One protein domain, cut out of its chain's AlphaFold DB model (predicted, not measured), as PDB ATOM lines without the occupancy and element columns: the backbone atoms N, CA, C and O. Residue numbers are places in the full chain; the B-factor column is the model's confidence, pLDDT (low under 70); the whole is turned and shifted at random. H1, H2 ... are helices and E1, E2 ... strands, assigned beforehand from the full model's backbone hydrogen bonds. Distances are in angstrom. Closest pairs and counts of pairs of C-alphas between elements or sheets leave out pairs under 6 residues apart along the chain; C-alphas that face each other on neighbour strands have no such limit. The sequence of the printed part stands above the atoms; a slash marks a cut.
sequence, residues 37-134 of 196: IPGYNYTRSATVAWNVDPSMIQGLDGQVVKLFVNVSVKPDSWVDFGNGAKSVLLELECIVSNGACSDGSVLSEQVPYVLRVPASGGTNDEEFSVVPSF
ATOM      1  N   ILE A  37       8.967  43.968  34.130       88.38
ATOM      2  CA  ILE A  37       8.500  44.577  35.384       88.38
ATOM      3  C   ILE A  37       9.717  44.974  36.244       88.38
ATOM      4  O   ILE A  37      10.540  44.098  36.546       88.38
ATOM      5  N   PRO A  38       9.825  46.246  36.679       90.62
ATOM      6  CA  PRO A  38      10.878  46.711  37.582       90.62
ATOM      7  C   PRO A  38      10.936  45.951  38.910       90.62
ATOM      8  O   PRO A  38       9.905  45.598  39.479       90.62
ATOM      9  N   GLY A  39      12.147  45.734  39.433       89.50
ATOM     10  CA  GLY A  39      12.381  45.061  40.718       89.50
ATOM     11  C   GLY A  39      12.354  43.529  40.666       89.50
ATOM     12  O   GLY A  39      12.529  42.892  41.704       89.50
ATOM     13  N   TYR A  40      12.158  42.934  39.486       90.31
ATOM     14  CA  TYR A  40      12.158  41.485  39.290       90.31
ATOM     15  C   TYR A  40      13.418  41.003  38.570       90.31
ATOM     16  O   TYR A  40      13.999  41.707  37.741       90.31
ATOM     17  N   ASN A  41      13.802  39.763  38.880       90.88
ATOM     18  CA  ASN A  41      14.896  39.068  38.213       90.88
ATOM     19  C   ASN A  41      14.337  38.084  37.181       90.88
ATOM     20  O   ASN A  41      13.429  37.313  37.494       90.88
ATOM     21  N   TYR A  42      14.918  38.060  35.985       89.50
ATOM     22  CA  TYR A  42      14.521  37.153  34.907       89.50
ATOM     23  C   TYR A  42      15.703  36.283  34.508       89.50
ATOM     24  O   TYR A  42      16.788  36.796  34.260       89.50
ATOM     25  N   THR A  43      15.494  34.972  34.430       91.94
ATOM     26  CA  THR A  43      16.506  34.046  33.904       91.94
ATOM     27  C   THR A  43      16.245  33.820  32.424       91.94
ATOM     28  O   THR A  43      15.113  33.537  32.028       91.94
ATOM     29  N   ARG A  44      17.283  33.971  31.607       91.50
ATOM     30  CA  ARG A  44      17.248  33.794  30.156       91.50
ATOM     31  C   ARG A  44      18.481  33.022  29.697       91.50
ATOM     32  O   ARG A  44      19.387  32.760  30.483       91.50
ATOM     33  N   SER A  45      18.506  32.667  28.421       92.75
ATOM     34  CA  SER A  45      19.649  32.036  27.770       92.75
ATOM     35  C   SER A  45      20.012  32.794  26.498       92.75
ATOM     36  O   SER A  45      19.131  33.241  25.759       92.75
ATOM     37  N   ALA A  46      21.308  32.953  26.251       93.31
ATOM     38  CA  ALA A  46      21.844  33.408  24.973       93.31
ATOM     39  C   ALA A  46      22.520  32.225  24.279       93.31
ATOM     40  O   ALA A  46      23.171  31.415  24.935       93.31
ATOM     41  N   THR A  47      22.373  32.124  22.965       96.12
ATOM     42  CA  THR A  47      23.047  31.093  22.174       96.12
ATOM     43  C   THR A  47      24.317  31.679  21.584       96.12
ATOM     44  O   THR A  47      24.251  32.642  20.818       96.12
ATOM     45  N   VAL A  48      25.460  31.091  21.919       96.56
ATOM     46  CA  VAL A  48      26.747  31.379  21.281       96.56
ATOM     47  C   VAL A  48      26.978  30.315  20.222       96.56
ATOM     48  O   VAL A  48      26.782  29.129  20.489       96.56
ATOM     49  N   ALA A  49      27.346  30.720  19.011       97.25
ATOM     50  CA  ALA A  49      27.580  29.805  17.902       97.25
ATOM     51  C   ALA A  49      28.870  30.164  17.167       97.25
ATOM     52  O   ALA A  49      29.128  31.330  16.861       97.25
ATOM     53  N   TRP A  50      29.669  29.149  16.860       96.56
ATOM     54  CA  TRP A  50      30.877  29.265  16.062       96.56
ATOM     55  C   TRP A  50      30.607  28.797  14.634       96.56
ATOM     56  O   TRP A  50      30.265  27.641  14.389       96.56
ATOM     57  N   ASN A  51      30.779  29.710  13.680       95.00
ATOM     58  CA  ASN A  51      30.766  29.393  12.262       95.00
ATOM     59  C   ASN A  51      32.198  29.083  11.804       95.00
ATOM     60  O   ASN A  51      33.020  29.989  11.637       95.00
ATOM     61  N   VAL A  52      32.509  27.797  11.651       92.88
ATOM     62  CA  VAL A  52      33.855  27.344  11.285       92.88
ATOM     63  C   VAL A  52      34.088  27.567   9.797       92.88
ATOM     64  O   VAL A  52      33.441  26.944   8.959       92.88
ATOM     65  N   ASP A  53      35.037  28.437   9.461       90.81
ATOM     66  CA  ASP A  53      35.518  28.569   8.088       90.81
ATOM     67  C   ASP A  53      36.290  27.290   7.700       90.81
ATOM     68  O   ASP A  53      37.267  26.948   8.377       90.81
ATOM     69  N   PRO A  54      35.901  26.580   6.622       88.81
ATOM     70  CA  PRO A  54      36.586  25.366   6.175       88.81
ATOM     71  C   PRO A  54      38.089  25.555   5.934       88.81
ATOM     72  O   PRO A  54      38.867  24.617   6.112       88.81
ATOM     73  N   SER A  55      38.524  26.766   5.568       88.00
ATOM     74  CA  SER A  55      39.944  27.079   5.373       88.00
ATOM     75  C   SER A  55      40.769  26.980   6.660       88.00
ATOM     76  O   SER A  55      41.964  26.702   6.587       88.00
ATOM     77  N   MET A  56      40.150  27.133   7.837       87.06
ATOM     78  CA  MET A  56      40.824  26.999   9.135       87.06
ATOM     79  C   MET A  56      41.072  25.543   9.540       87.06
ATOM     80  O   MET A  56      41.941  25.281  10.367       87.06
ATOM     81  N   ILE A  57      40.305  24.603   8.984       91.38
ATOM     82  CA  ILE A  57      40.345  23.181   9.359       91.38
ATOM     83  C   ILE A  57      40.889  22.280   8.246       91.38
ATOM     84  O   ILE A  57      40.931  21.056   8.384       91.38
ATOM     85  N   GLN A  58      41.338  22.873   7.140       89.75
ATOM     86  CA  GLN A  58      41.898  22.129   6.023       89.75
ATOM     87  C   GLN A  58      43.175  21.385   6.445       89.75
ATOM     88  O   GLN A  58      44.120  21.975   6.965       89.75
ATOM     89  N   GLY A  59      43.213  20.072   6.196       91.81
ATOM     90  CA  GLY A  59      44.354  19.219   6.553       91.81
ATOM     91  C   GLY A  59      44.407  18.802   8.027       91.81
ATOM     92  O   GLY A  59      45.377  18.167   8.435       91.81
ATOM     93  N   LEU A  60      43.372  19.118   8.814       91.88
ATOM     94  CA  LEU A  60      43.246  18.713  10.217       91.88
ATOM     95  C   LEU A  60      42.352  17.475  10.406       91.88
ATOM     96  O   LEU A  60      41.838  17.257  11.497       91.88
ATOM     97  N   ASP A  61      42.149  16.657   9.369       93.50
ATOM     98  CA  ASP A  61      41.293  15.465   9.450       93.50
ATOM     99  C   ASP A  61      41.706  14.527  10.594       93.50
ATOM    100  O   ASP A  61      42.873  14.153  10.734       93.50
ATOM    101  N   GLY A  62      40.728  14.140  11.415       90.81
ATOM    102  CA  GLY A  62      40.940  13.317  12.607       90.81
ATOM    103  C   GLY A  62      41.430  14.090  13.834       90.81
ATOM    104  O   GLY A  62      41.717  13.464  14.853       90.81
ATOM    105  N   GLN A  63      41.531  15.421  13.761       95.31
ATOM    106  CA  GLN A  63      41.885  16.275  14.895       95.31
ATOM    107  C   GLN A  63      40.662  16.961  15.506       95.31
ATOM    108  O   GLN A  63      39.598  17.079  14.896       95.31
ATOM    109  N   VAL A  64      40.852  17.441  16.732       95.62
ATOM    110  CA  VAL A  64      39.875  18.234  17.473       95.62
ATOM    111  C   VAL A  64      40.398  19.658  17.583       95.62
ATOM    112  O   VAL A  64      41.478  19.887  18.129       95.62
ATOM    113  N   VAL A  65      39.628  20.615  17.071       94.44
ATOM    114  CA  VAL A  65      39.928  22.045  17.167       94.44
ATOM    115  C   VAL A  65      39.026  22.658  18.225       94.44
ATOM    116  O   VAL A  65      37.803  22.577  18.128       94.44
ATOM    117  N   LYS A  66      39.640  23.282  19.229       95.19
ATOM    118  CA  LYS A  66      38.939  23.933  20.336       95.19
ATOM    119  C   LYS A  66      38.958  25.443  20.167       95.19
ATOM    120  O   LYS A  66      39.994  26.015  19.830       95.19
ATOM    121  N   LEU A  67      37.823  26.075  20.432       94.62
ATOM    122  CA  LEU A  67      37.671  27.518  20.455       94.62
ATOM    123  C   LEU A  67      37.175  27.949  21.834       94.62
ATOM    124  O   LEU A  67      36.079  27.593  22.257       94.62
ATOM    125  N   PHE A  68      37.971  28.765  22.508       95.06
ATOM    126  CA  PHE A  68      37.606  29.377  23.774       95.06
ATOM    127  C   PHE A  68      36.905  30.699  23.496       95.06
ATOM    128  O   PHE A  68      37.420  31.546  22.765       95.06
ATOM    129  N   VAL A  69      35.732  30.897  24.085       95.31
ATOM    130  CA  VAL A  69      34.938  32.109  23.887       95.31
ATOM    131  C   VAL A  69      34.706  32.773  25.232       95.31
ATOM    132  O   VAL A  69      34.118  32.178  26.132       95.31
ATOM    133  N   ASN A  70      35.158  34.017  25.368       95.31
ATOM    134  CA  ASN A  70      34.809  34.860  26.501       95.31
ATOM    135  C   ASN A  70      33.595  35.710  26.130       95.31
ATOM    136  O   ASN A  70      33.676  36.562  25.241       95.31
ATOM    137  N   VAL A  71      32.479  35.470  26.811       95.00
ATOM    138  CA  VAL A  71      31.281  36.302  26.703       95.00
ATOM    139  C   VAL A  71      31.250  37.214  27.913       95.00
ATOM    140  O   VAL A  71      31.240  36.746  29.049       95.00
ATOM    141  N   SER A  72      31.211  38.518  27.679       95.19
ATOM    142  CA  SER A  72      31.107  39.522  28.732       95.19
ATOM    143  C   SER A  72      29.965  40.489  28.466       95.19
ATOM    144  O   SER A  72      29.471  40.610  27.348       95.19
ATOM    145  N   VAL A  73      29.525  41.166  29.515       93.06
ATOM    146  CA  VAL A  73      28.532  42.241  29.451       93.06
ATOM    147  C   VAL A  73      29.108  43.492  30.098       93.06
ATOM    148  O   VAL A  73      30.073  43.413  30.866       93.06
ATOM    149  N   LYS A  74      28.525  44.663  29.817       90.62
ATOM    150  CA  LYS A  74      28.993  45.904  30.447       90.62
ATOM    151  C   LYS A  74      28.940  45.796  31.982       90.62
ATOM    152  O   LYS A  74      27.966  45.243  32.511       90.62
ATOM    153  N   PRO A  75      29.932  46.334  32.718       88.00
ATOM    154  CA  PRO A  75      29.959  46.268  34.182       88.00
ATOM    155  C   PRO A  75      28.713  46.858  34.860       88.00
ATOM    156  O   PRO A  75      28.275  46.351  35.890       88.00
ATOM    157  N   ASP A  76      28.128  47.892  34.263       86.88
ATOM    158  CA  ASP A  76      26.939  48.620  34.713       86.88
ATOM    159  C   ASP A  76      25.618  48.084  34.130       86.88
ATOM    160  O   ASP A  76      24.544  48.566  34.493       86.88
ATOM    161  N   SER A  77      25.667  47.052  33.279       88.75
ATOM    162  CA  SER A  77      24.460  46.408  32.748       88.75
ATOM    163  C   SER A  77      23.669  45.674  33.833       88.75
ATOM    164  O   SER A  77      24.204  45.218  34.852       88.75
ATOM    165  N   TRP A  78      22.381  45.470  33.567       89.19
ATOM    166  CA  TRP A  78      21.489  44.659  34.402       89.19
ATOM    167  C   TRP A  78      21.712  43.156  34.241       89.19
ATOM    168  O   TRP A  78      21.049  42.367  34.909       89.19
ATOM    169  N   VAL A  79      22.617  42.757  33.349       91.62
ATOM    170  CA  VAL A  79      22.888  41.361  33.025       91.62
ATOM    171  C   VAL A  79      24.035  40.834  33.890       91.62
ATOM    172  O   VAL A  79      25.038  41.517  34.110       91.62
ATOM    173  N   ASP A  80      23.903  39.609  34.384       93.62
ATOM    174  CA  ASP A  80      25.004  38.819  34.938       93.62
ATOM    175  C   ASP A  80      24.836  37.332  34.603       93.62
ATOM    176  O   ASP A  80      23.734  36.867  34.335       93.62
ATOM    177  N   PHE A  81      25.921  36.566  34.621       93.62
ATOM    178  CA  PHE A  81      25.934  35.127  34.329       93.62
ATOM    179  C   PHE A  81      25.702  34.268  35.587       93.62
ATOM    180  O   PHE A  81      26.224  33.162  35.709       93.62
ATOM    181  N   GLY A  82      24.932  34.783  36.551       87.44
ATOM    182  CA  GLY A  82      24.758  34.184  37.870       87.44
ATOM    183  C   GLY A  82      25.817  34.663  38.864       87.44
ATOM    184  O   GLY A  82      26.937  35.023  38.503       87.44
ATOM    185  N   ASN A  83      25.454  34.705  40.151       85.19
ATOM    186  CA  ASN A  83      26.318  35.167  41.250       85.19
ATOM    187  C   ASN A  83      26.949  36.566  41.042       85.19
ATOM    188  O   ASN A  83      27.922  36.902  41.714       85.19
ATOM    189  N   GLY A  84      26.408  37.388  40.132       88.06
ATOM    190  CA  GLY A  84      26.957  38.705  39.795       88.06
ATOM    191  C   GLY A  84      28.143  38.679  38.822       88.06
ATOM    192  O   GLY A  84      28.751  39.725  38.595       88.06
ATOM    193  N   ALA A  85      28.482  37.526  38.235       93.88
ATOM    194  CA  ALA A  85      29.562  37.418  37.260       93.88
ATOM    195  C   ALA A  85      29.243  38.210  35.980       93.88
ATOM    196  O   ALA A  85      28.178  38.056  35.388       93.88
ATOM    197  N   LYS A  86      30.182  39.045  35.523       93.94
ATOM    198  CA  LYS A  86      30.031  39.864  34.302       93.94
ATOM    199  C   LYS A  86      30.647  39.238  33.055       93.94
ATOM    200  O   LYS A  86      30.530  39.796  31.967       93.94
ATOM    201  N   SER A  87      31.276  38.082  33.207       94.69
ATOM    202  CA  SER A  87      31.827  37.309  32.106       94.69
ATOM    203  C   SER A  87      31.756  35.819  32.392       94.69
ATOM    204  O   SER A  87      31.805  35.402  33.551       94.69
ATOM    205  N   VAL A  88      31.712  35.027  31.330       95.25
ATOM    206  CA  VAL A  88      31.787  33.570  31.373       95.25
ATOM    207  C   VAL A  88      32.662  33.074  30.226       95.25
ATOM    208  O   VAL A  88      32.685  33.660  29.143       95.25
ATOM    209  N   LEU A  89      33.408  32.006  30.495       95.25
ATOM    210  CA  LEU A  89      34.246  31.331  29.514       95.25
ATOM    211  C   LEU A  89      33.539  30.067  29.040       95.25
ATOM    212  O   LEU A  89      33.029  29.304  29.858       95.25
ATOM    213  N   LEU A  90      33.541  29.864  27.731       95.12
ATOM    214  CA  LEU A  90      32.943  28.719  27.056       95.12
ATOM    215  C   LEU A  90      34.004  28.030  26.206       95.12
ATOM    216  O   LEU A  90      34.961  28.670  25.755       95.12
ATOM    217  N   GLU A  91      33.802  26.743  25.955       96.19
ATOM    218  CA  GLU A  91      34.648  25.942  25.077       96.19
ATOM    219  C   GLU A  91      33.769  25.308  24.000       96.19
ATOM    220  O   GLU A  91      32.940  24.447  24.279       96.19
ATOM    221  N   LEU A  92      33.962  25.749  22.760       96.81
ATOM    222  CA  LEU A  92      33.351  25.147  21.583       96.81
ATOM    223  C   LEU A  92      34.363  24.210  20.921       96.81
ATOM    224  O   LEU A  92      35.571  24.457  20.934       96.81
ATOM    225  N   GLU A  93      33.872  23.136  20.319       96.94
ATOM    226  CA  GLU A  93      34.693  22.052  19.794       96.94
ATOM    227  C   GLU A  93      34.263  21.677  18.375       96.94
ATOM    228  O   GLU A  93      33.091  21.413  18.124       96.94
ATOM    229  N   CYS A  94      35.222  21.600  17.453       97.00
ATOM    230  CA  CYS A  94      35.047  21.044  16.115       97.00
ATOM    231  C   CYS A  94      35.880  19.763  15.983       97.00
ATOM    232  O   CYS A  94      37.112  19.809  15.970       97.00
ATOM    233  N   ILE A  95      35.207  18.620  15.850       97.19
ATOM    234  CA  ILE A  95      35.836  17.333  15.540       97.19
ATOM    235  C   ILE A  95      35.907  17.221  14.017       97.19
ATOM    236  O   ILE A  95      34.882  17.005  13.362       97.19
ATOM    237  N   VAL A  96      37.101  17.381  13.450       96.69
ATOM    238  CA  VAL A  96      37.296  17.499  12.001       96.69
ATOM    239  C   VAL A  96      37.264  16.124  11.333       96.69
ATOM    240  O   VAL A  96      38.049  15.230  11.656       96.69
ATOM    241  N   SER A  97      36.370  15.962  10.362       96.00
ATOM    242  CA  SER A  97      36.247  14.764   9.537       96.00
ATOM    243  C   SER A  97      35.854  15.131   8.108       96.00
ATOM    244  O   SER A  97      34.842  15.795   7.884       96.00
ATOM    245  N   ASN A  98      36.639  14.667   7.136       92.88
ATOM    246  CA  ASN A  98      36.448  14.934   5.707       92.88
ATOM    247  C   ASN A  98      36.434  16.441   5.378       92.88
ATOM    248  O   ASN A  98      35.628  16.900   4.568       92.88
ATOM    249  N   GLY A  99      37.307  17.215   6.027       89.62
ATOM    250  CA  GLY A  99      37.436  18.660   5.827       89.62
ATOM    251  C   GLY A  99      36.288  19.506   6.392       89.62
ATOM    252  O   GLY A  99      36.181  20.678   6.037       89.62
ATOM    253  N   ALA A 100      35.432  18.940   7.249       94.19
ATOM    254  CA  ALA A 100      34.329  19.633   7.913       94.19
ATOM    255  C   ALA A 100      34.237  19.244   9.398       94.19
ATOM    256  O   ALA A 100      34.807  18.240   9.821       94.19
ATOM    257  N   CYS A 101      33.503  20.019  10.198       95.75
ATOM    258  CA  CYS A 101      33.153  19.602  11.557       95.75
ATOM    259  C   CYS A 101      32.091  18.496  11.495       95.75
ATOM    260  O   CYS A 101      31.076  18.643  10.818       95.75
ATOM    261  N   SER A 102      32.332  17.390  12.193       96.81
ATOM    262  CA  SER A 102      31.409  16.252  12.263       96.81
ATOM    263  C   SER A 102      30.229  16.509  13.209       96.81
ATOM    264  O   SER A 102      30.289  17.409  14.046       96.81
ATOM    265  N   ASP A 103      29.192  15.670  13.138       94.62
ATOM    266  CA  ASP A 103      27.974  15.777  13.964       94.62
ATOM    267  C   ASP A 103      28.223  15.679  15.482       94.62
ATOM    268  O   ASP A 103      27.379  16.089  16.274       94.62
ATOM    269  N   GLY A 104      29.373  15.142  15.906       95.62
ATOM    270  CA  GLY A 104      29.776  15.095  17.318       95.62
ATOM    271  C   GLY A 104      30.370  16.405  17.850       95.62
ATOM    272  O   GLY A 104      30.710  16.479  19.026       95.62
ATOM    273  N   SER A 105      30.533  17.414  16.993       97.38
ATOM    274  CA  SER A 105      31.117  18.712  17.341       97.38
ATOM    275  C   SER A 105      30.166  19.551  18.198       97.38
ATOM    276  O   SER A 105      28.957  19.582  17.964       97.38
ATOM    277  N   VAL A 106      30.716  20.317  19.138       97.75
ATOM    278  CA  VAL A 106      29.982  21.296  19.950       97.75
ATOM    279  C   VAL A 106      30.240  22.688  19.382       97.75
ATOM    280  O   VAL A 106      31.104  23.425  19.846       97.75
ATOM    281  N   LEU A 107      29.503  23.051  18.335       97.06
ATOM    282  CA  LEU A 107      29.668  24.349  17.662       97.06
ATOM    283  C   LEU A 107      28.778  25.453  18.239       97.06
ATOM    284  O   LEU A 107      28.890  26.609  17.837       97.06
ATOM    285  N   SER A 108      27.874  25.111  19.153       97.44
ATOM    286  CA  SER A 108      26.991  26.075  19.790       97.44
ATOM    287  C   SER A 108      26.656  25.667  21.214       97.44
ATOM    288  O   SER A 108      26.440  24.489  21.495       97.44
ATOM    289  N   GLU A 109      26.579  26.658  22.095       96.81
ATOM    290  CA  GLU A 109      26.278  26.470  23.507       96.81
ATOM    291  C   GLU A 109      25.304  27.543  24.006       96.81
ATOM    292  O   GLU A 109      25.309  28.689  23.540       96.81
ATOM    293  N   GLN A 110      24.441  27.155  24.946       96.31
ATOM    294  CA  GLN A 110      23.537  28.077  25.623       96.31
ATOM    295  C   GLN A 110      24.160  28.581  26.915       96.31
ATOM    296  O   GLN A 110      24.530  27.810  27.794       96.31
ATOM    297  N   VAL A 111      24.181  29.898  27.052       94.81
ATOM    298  CA  VAL A 111      24.723  30.594  28.206       94.81
ATOM    299  C   VAL A 111      23.567  31.150  29.025       94.81
ATOM    300  O   VAL A 111      22.893  32.079  28.560       94.81
ATOM    301  N   PRO A 112      23.291  30.610  30.223       94.38
ATOM    302  CA  PRO A 112      22.282  31.179  31.095       94.38
ATOM    303  C   PRO A 112      22.760  32.524  31.647       94.38
ATOM    304  O   PRO A 112      23.916  32.681  32.039       94.38
ATOM    305  N   TYR A 113      21.855  33.492  31.712       93.88
ATOM    306  CA  TYR A 113      22.103  34.787  32.330       93.88
ATOM    307  C   TYR A 113      20.866  35.283  33.079       93.88
ATOM    308  O   TYR A 113      19.730  34.871  32.824       93.88
ATOM    309  N   VAL A 114      21.102  36.173  34.033       92.75
ATOM    310  CA  VAL A 114      20.100  36.807  34.878       92.75
ATOM    311  C   VAL A 114      20.031  38.284  34.530       92.75
ATOM    312  O   VAL A 114      21.039  38.980  34.500       92.75
ATOM    313  N   LEU A 115      18.817  38.761  34.296       90.94
ATOM    314  CA  LEU A 115      18.470  40.168  34.165       90.94
ATOM    315  C   LEU A 115      17.936  40.677  35.495       90.94
ATOM    316  O   LEU A 115      16.873  40.236  35.930       90.94
ATOM    317  N   ARG A 116      18.647  41.612  36.118       89.25
ATOM    318  CA  ARG A 116      18.266  42.263  37.374       89.25
ATOM    319  C   ARG A 116      17.705  43.646  37.096       89.25
ATOM    320  O   ARG A 116      18.446  44.624  37.035       89.25
ATOM    321  N   VAL A 117      16.390  43.732  36.924       88.44
ATOM    322  CA  VAL A 117      15.750  45.007  36.591       88.44
ATOM    323  C   VAL A 117      15.666  45.873  37.851       88.44
ATOM    324  O   VAL A 117      15.040  45.459  38.833       88.44
ATOM    325  N   PRO A 118      16.258  47.077  37.868       88.12
ATOM    326  CA  PRO A 118      16.232  47.940  39.039       88.12
ATOM    327  C   PRO A 118      14.802  48.385  39.353       88.12
ATOM    328  O   PRO A 118      13.992  48.620  38.458       88.12
ATOM    329  N   ALA A 119      14.492  48.550  40.641       88.81
ATOM    330  CA  ALA A 119      13.170  48.996  41.088       88.81
ATOM    331  C   ALA A 119      12.815  50.414  40.598       88.81
ATOM    332  O   ALA A 119      11.642  50.735  40.443       88.81
ATOM    333  N   SER A 120      13.822  51.247  40.317       86.06
ATOM    334  CA  SER A 120      13.656  52.578  39.722       86.06
ATOM    335  C   SER A 120      13.206  52.551  38.257       86.06
ATOM    336  O   SER A 120      12.889  53.603  37.708       86.06
ATOM    337  N   GLY A 121      13.214  51.378  37.613       74.75
ATOM    338  CA  GLY A 121      13.100  51.259  36.162       74.75
ATOM    339  C   GLY A 121      14.334  51.800  35.429       74.75
ATOM    340  O   GLY A 121      15.325  52.198  36.049       74.75
ATOM    341  N   GLY A 122      14.275  51.787  34.095       72.06
ATOM    342  CA  GLY A 122      15.307  52.321  33.203       72.06
ATOM    343  C   GLY A 122      15.234  51.716  31.800       72.06
ATOM    344  O   GLY A 122      14.354  50.906  31.510       72.06
ATOM    345  N   THR A 123      16.167  52.098  30.935       66.75
ATOM    346  CA  THR A 123      16.389  51.446  29.641       66.75
ATOM    347  C   THR A 123      17.483  50.400  29.788       66.75
ATOM    348  O   THR A 123      18.541  50.679  30.349       66.75
ATOM    349  N   ASN A 124      17.203  49.192  29.311       65.31
ATOM    350  CA  ASN A 124      18.140  48.082  29.361       65.31
ATOM    351  C   ASN A 124      19.162  48.187  28.219       65.31
ATOM    352  O   ASN A 124      18.761  48.260  27.059       65.31
ATOM    353  N   ASP A 125      20.446  48.100  28.556       67.19
ATOM    354  CA  ASP A 125      21.525  47.827  27.609       67.19
ATOM    355  C   ASP A 125      21.931  46.347  27.745       67.19
ATOM    356  O   ASP A 125      22.909  46.009  28.421       67.19
ATOM    357  N   GLU A 126      21.174  45.442  27.113       74.31
ATOM    358  CA  GLU A 126      21.600  44.045  26.920       74.31
ATOM    359  C   GLU A 126      22.683  44.010  25.838       74.31
ATOM    360  O   GLU A 126      22.450  43.595  24.705       74.31
ATOM    361  N   GLU A 127      23.873  44.505  26.167       83.38
ATOM    362  CA  GLU A 127      25.011  44.492  25.257       83.38
ATOM    363  C   GLU A 127      25.998  43.402  25.671       83.38
ATOM    364  O   GLU A 127      26.656  43.482  26.713       83.38
ATOM    365  N   PHE A 128      26.083  42.374  24.830       90.25
ATOM    366  CA  PHE A 128      27.051  41.296  24.959       90.25
ATOM    367  C   PHE A 128      28.281  41.595  24.101       90.25
ATOM    368  O   PHE A 128      28.167  41.932  22.923       90.25
ATOM    369  N   SER A 129      29.460  41.402  24.678       92.25
ATOM    370  CA  SER A 129      30.734  41.375  23.971       92.25
ATOM    371  C   SER A 129      31.241  39.940  23.913       92.25
ATOM    372  O   SER A 129      31.228  39.229  24.919       92.25
ATOM    373  N   VAL A 130      31.683  39.512  22.734       92.31
ATOM    374  CA  VAL A 130      32.159  38.150  22.486       92.31
ATOM    375  C   VAL A 130      33.581  38.221  21.962       92.31
ATOM    376  O   VAL A 130      33.831  38.822  20.917       92.31
ATOM    377  N   VAL A 131      34.506  37.597  22.682       93.31
ATOM    378  CA  VAL A 131      35.923  37.540  22.316       93.31
ATOM    379  C   VAL A 131      36.321  36.076  22.131       93.31
ATOM    380  O   VAL A 131      36.415  35.345  23.119       93.31
ATOM    381  N   PRO A 132      36.533  35.619  20.887       92.69
ATOM    382  CA  PRO A 132      36.986  34.262  20.610       92.69
ATOM    383  C   PRO A 132      38.519  34.143  20.613       92.69
ATOM    384  O   PRO A 132      39.230  35.084  20.259       92.69
ATOM    385  N   SER A 133      39.033  32.969  20.980       90.88
ATOM    386  CA  SER A 133      40.463  32.655  21.026       90.88
ATOM    387  C   SER A 133      40.720  31.157  20.827       90.88
ATOM    388  O   SER A 133      40.037  30.319  21.409       90.88
ATOM    389  N   PHE A 134      41.741  30.797  20.044       87.88
ATOM    390  CA  PHE A 134      42.211  29.403  19.935       87.88
ATOM    391  C   PHE A 134      43.147  28.998  21.085       87.88
ATOM    392  O   PHE A 134      43.419  27.817  21.283       87.88
TER     393      PHE A 134
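What this domain is: This is residues 37 to 134 of the 196 residues of an uncharacterized protein of Candidatus Micrarchaeota archaeon CG1_02_55_41 (UniProt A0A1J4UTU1). You are looking at a long, slim sandwich, the antiparallel sheet E3 E2 E5 face to face with the antiparallel pair E1 E4, and short H1 at one end. The printed part has 98 residues, mostly strand by class, with E1, H1, E2, E3, E4 and E5 in that order. It is loose, a rod of 56 by 20 by 20 A, radius of gyration of the C-alphas 17.1 A.

How they stand to each other: Start at E1, residues 41 to 51, antiparallel to E4, residues 108 to 116; N 44 and O 113 are 2.9 A apart, within hydrogen-bond range. H1, residues 54 to 57, only grazes the other sheet and is too short for an O i to N i+4 pair; its 1 O i to N i+3 pair is within range. There E2, residues 64 to 73, forms a hairpin with E3, residues 87 to 97 (N 69 and O 90, 2.9 A). E5, residues 128 to 133, is antiparallel to E2 (N 70 and O 131, 2.9 A). Between the sheets, the closest C-alphas of E3 and E4 are Leu 92 and Ser 108, 6.7 A.

Where its parts are: Find C-alpha 41 at (14.896, 39.068, 38.213); E1 runs 31.9 A. E3 runs 32.2 A. E5 ends at C-alpha 133, (40.463, 32.655, 21.026).

The domain as a whole: Links E2 to E3 and E4 to E5 are long. The printed part has no cut; residues 123 to 125 are under pLDDT 70.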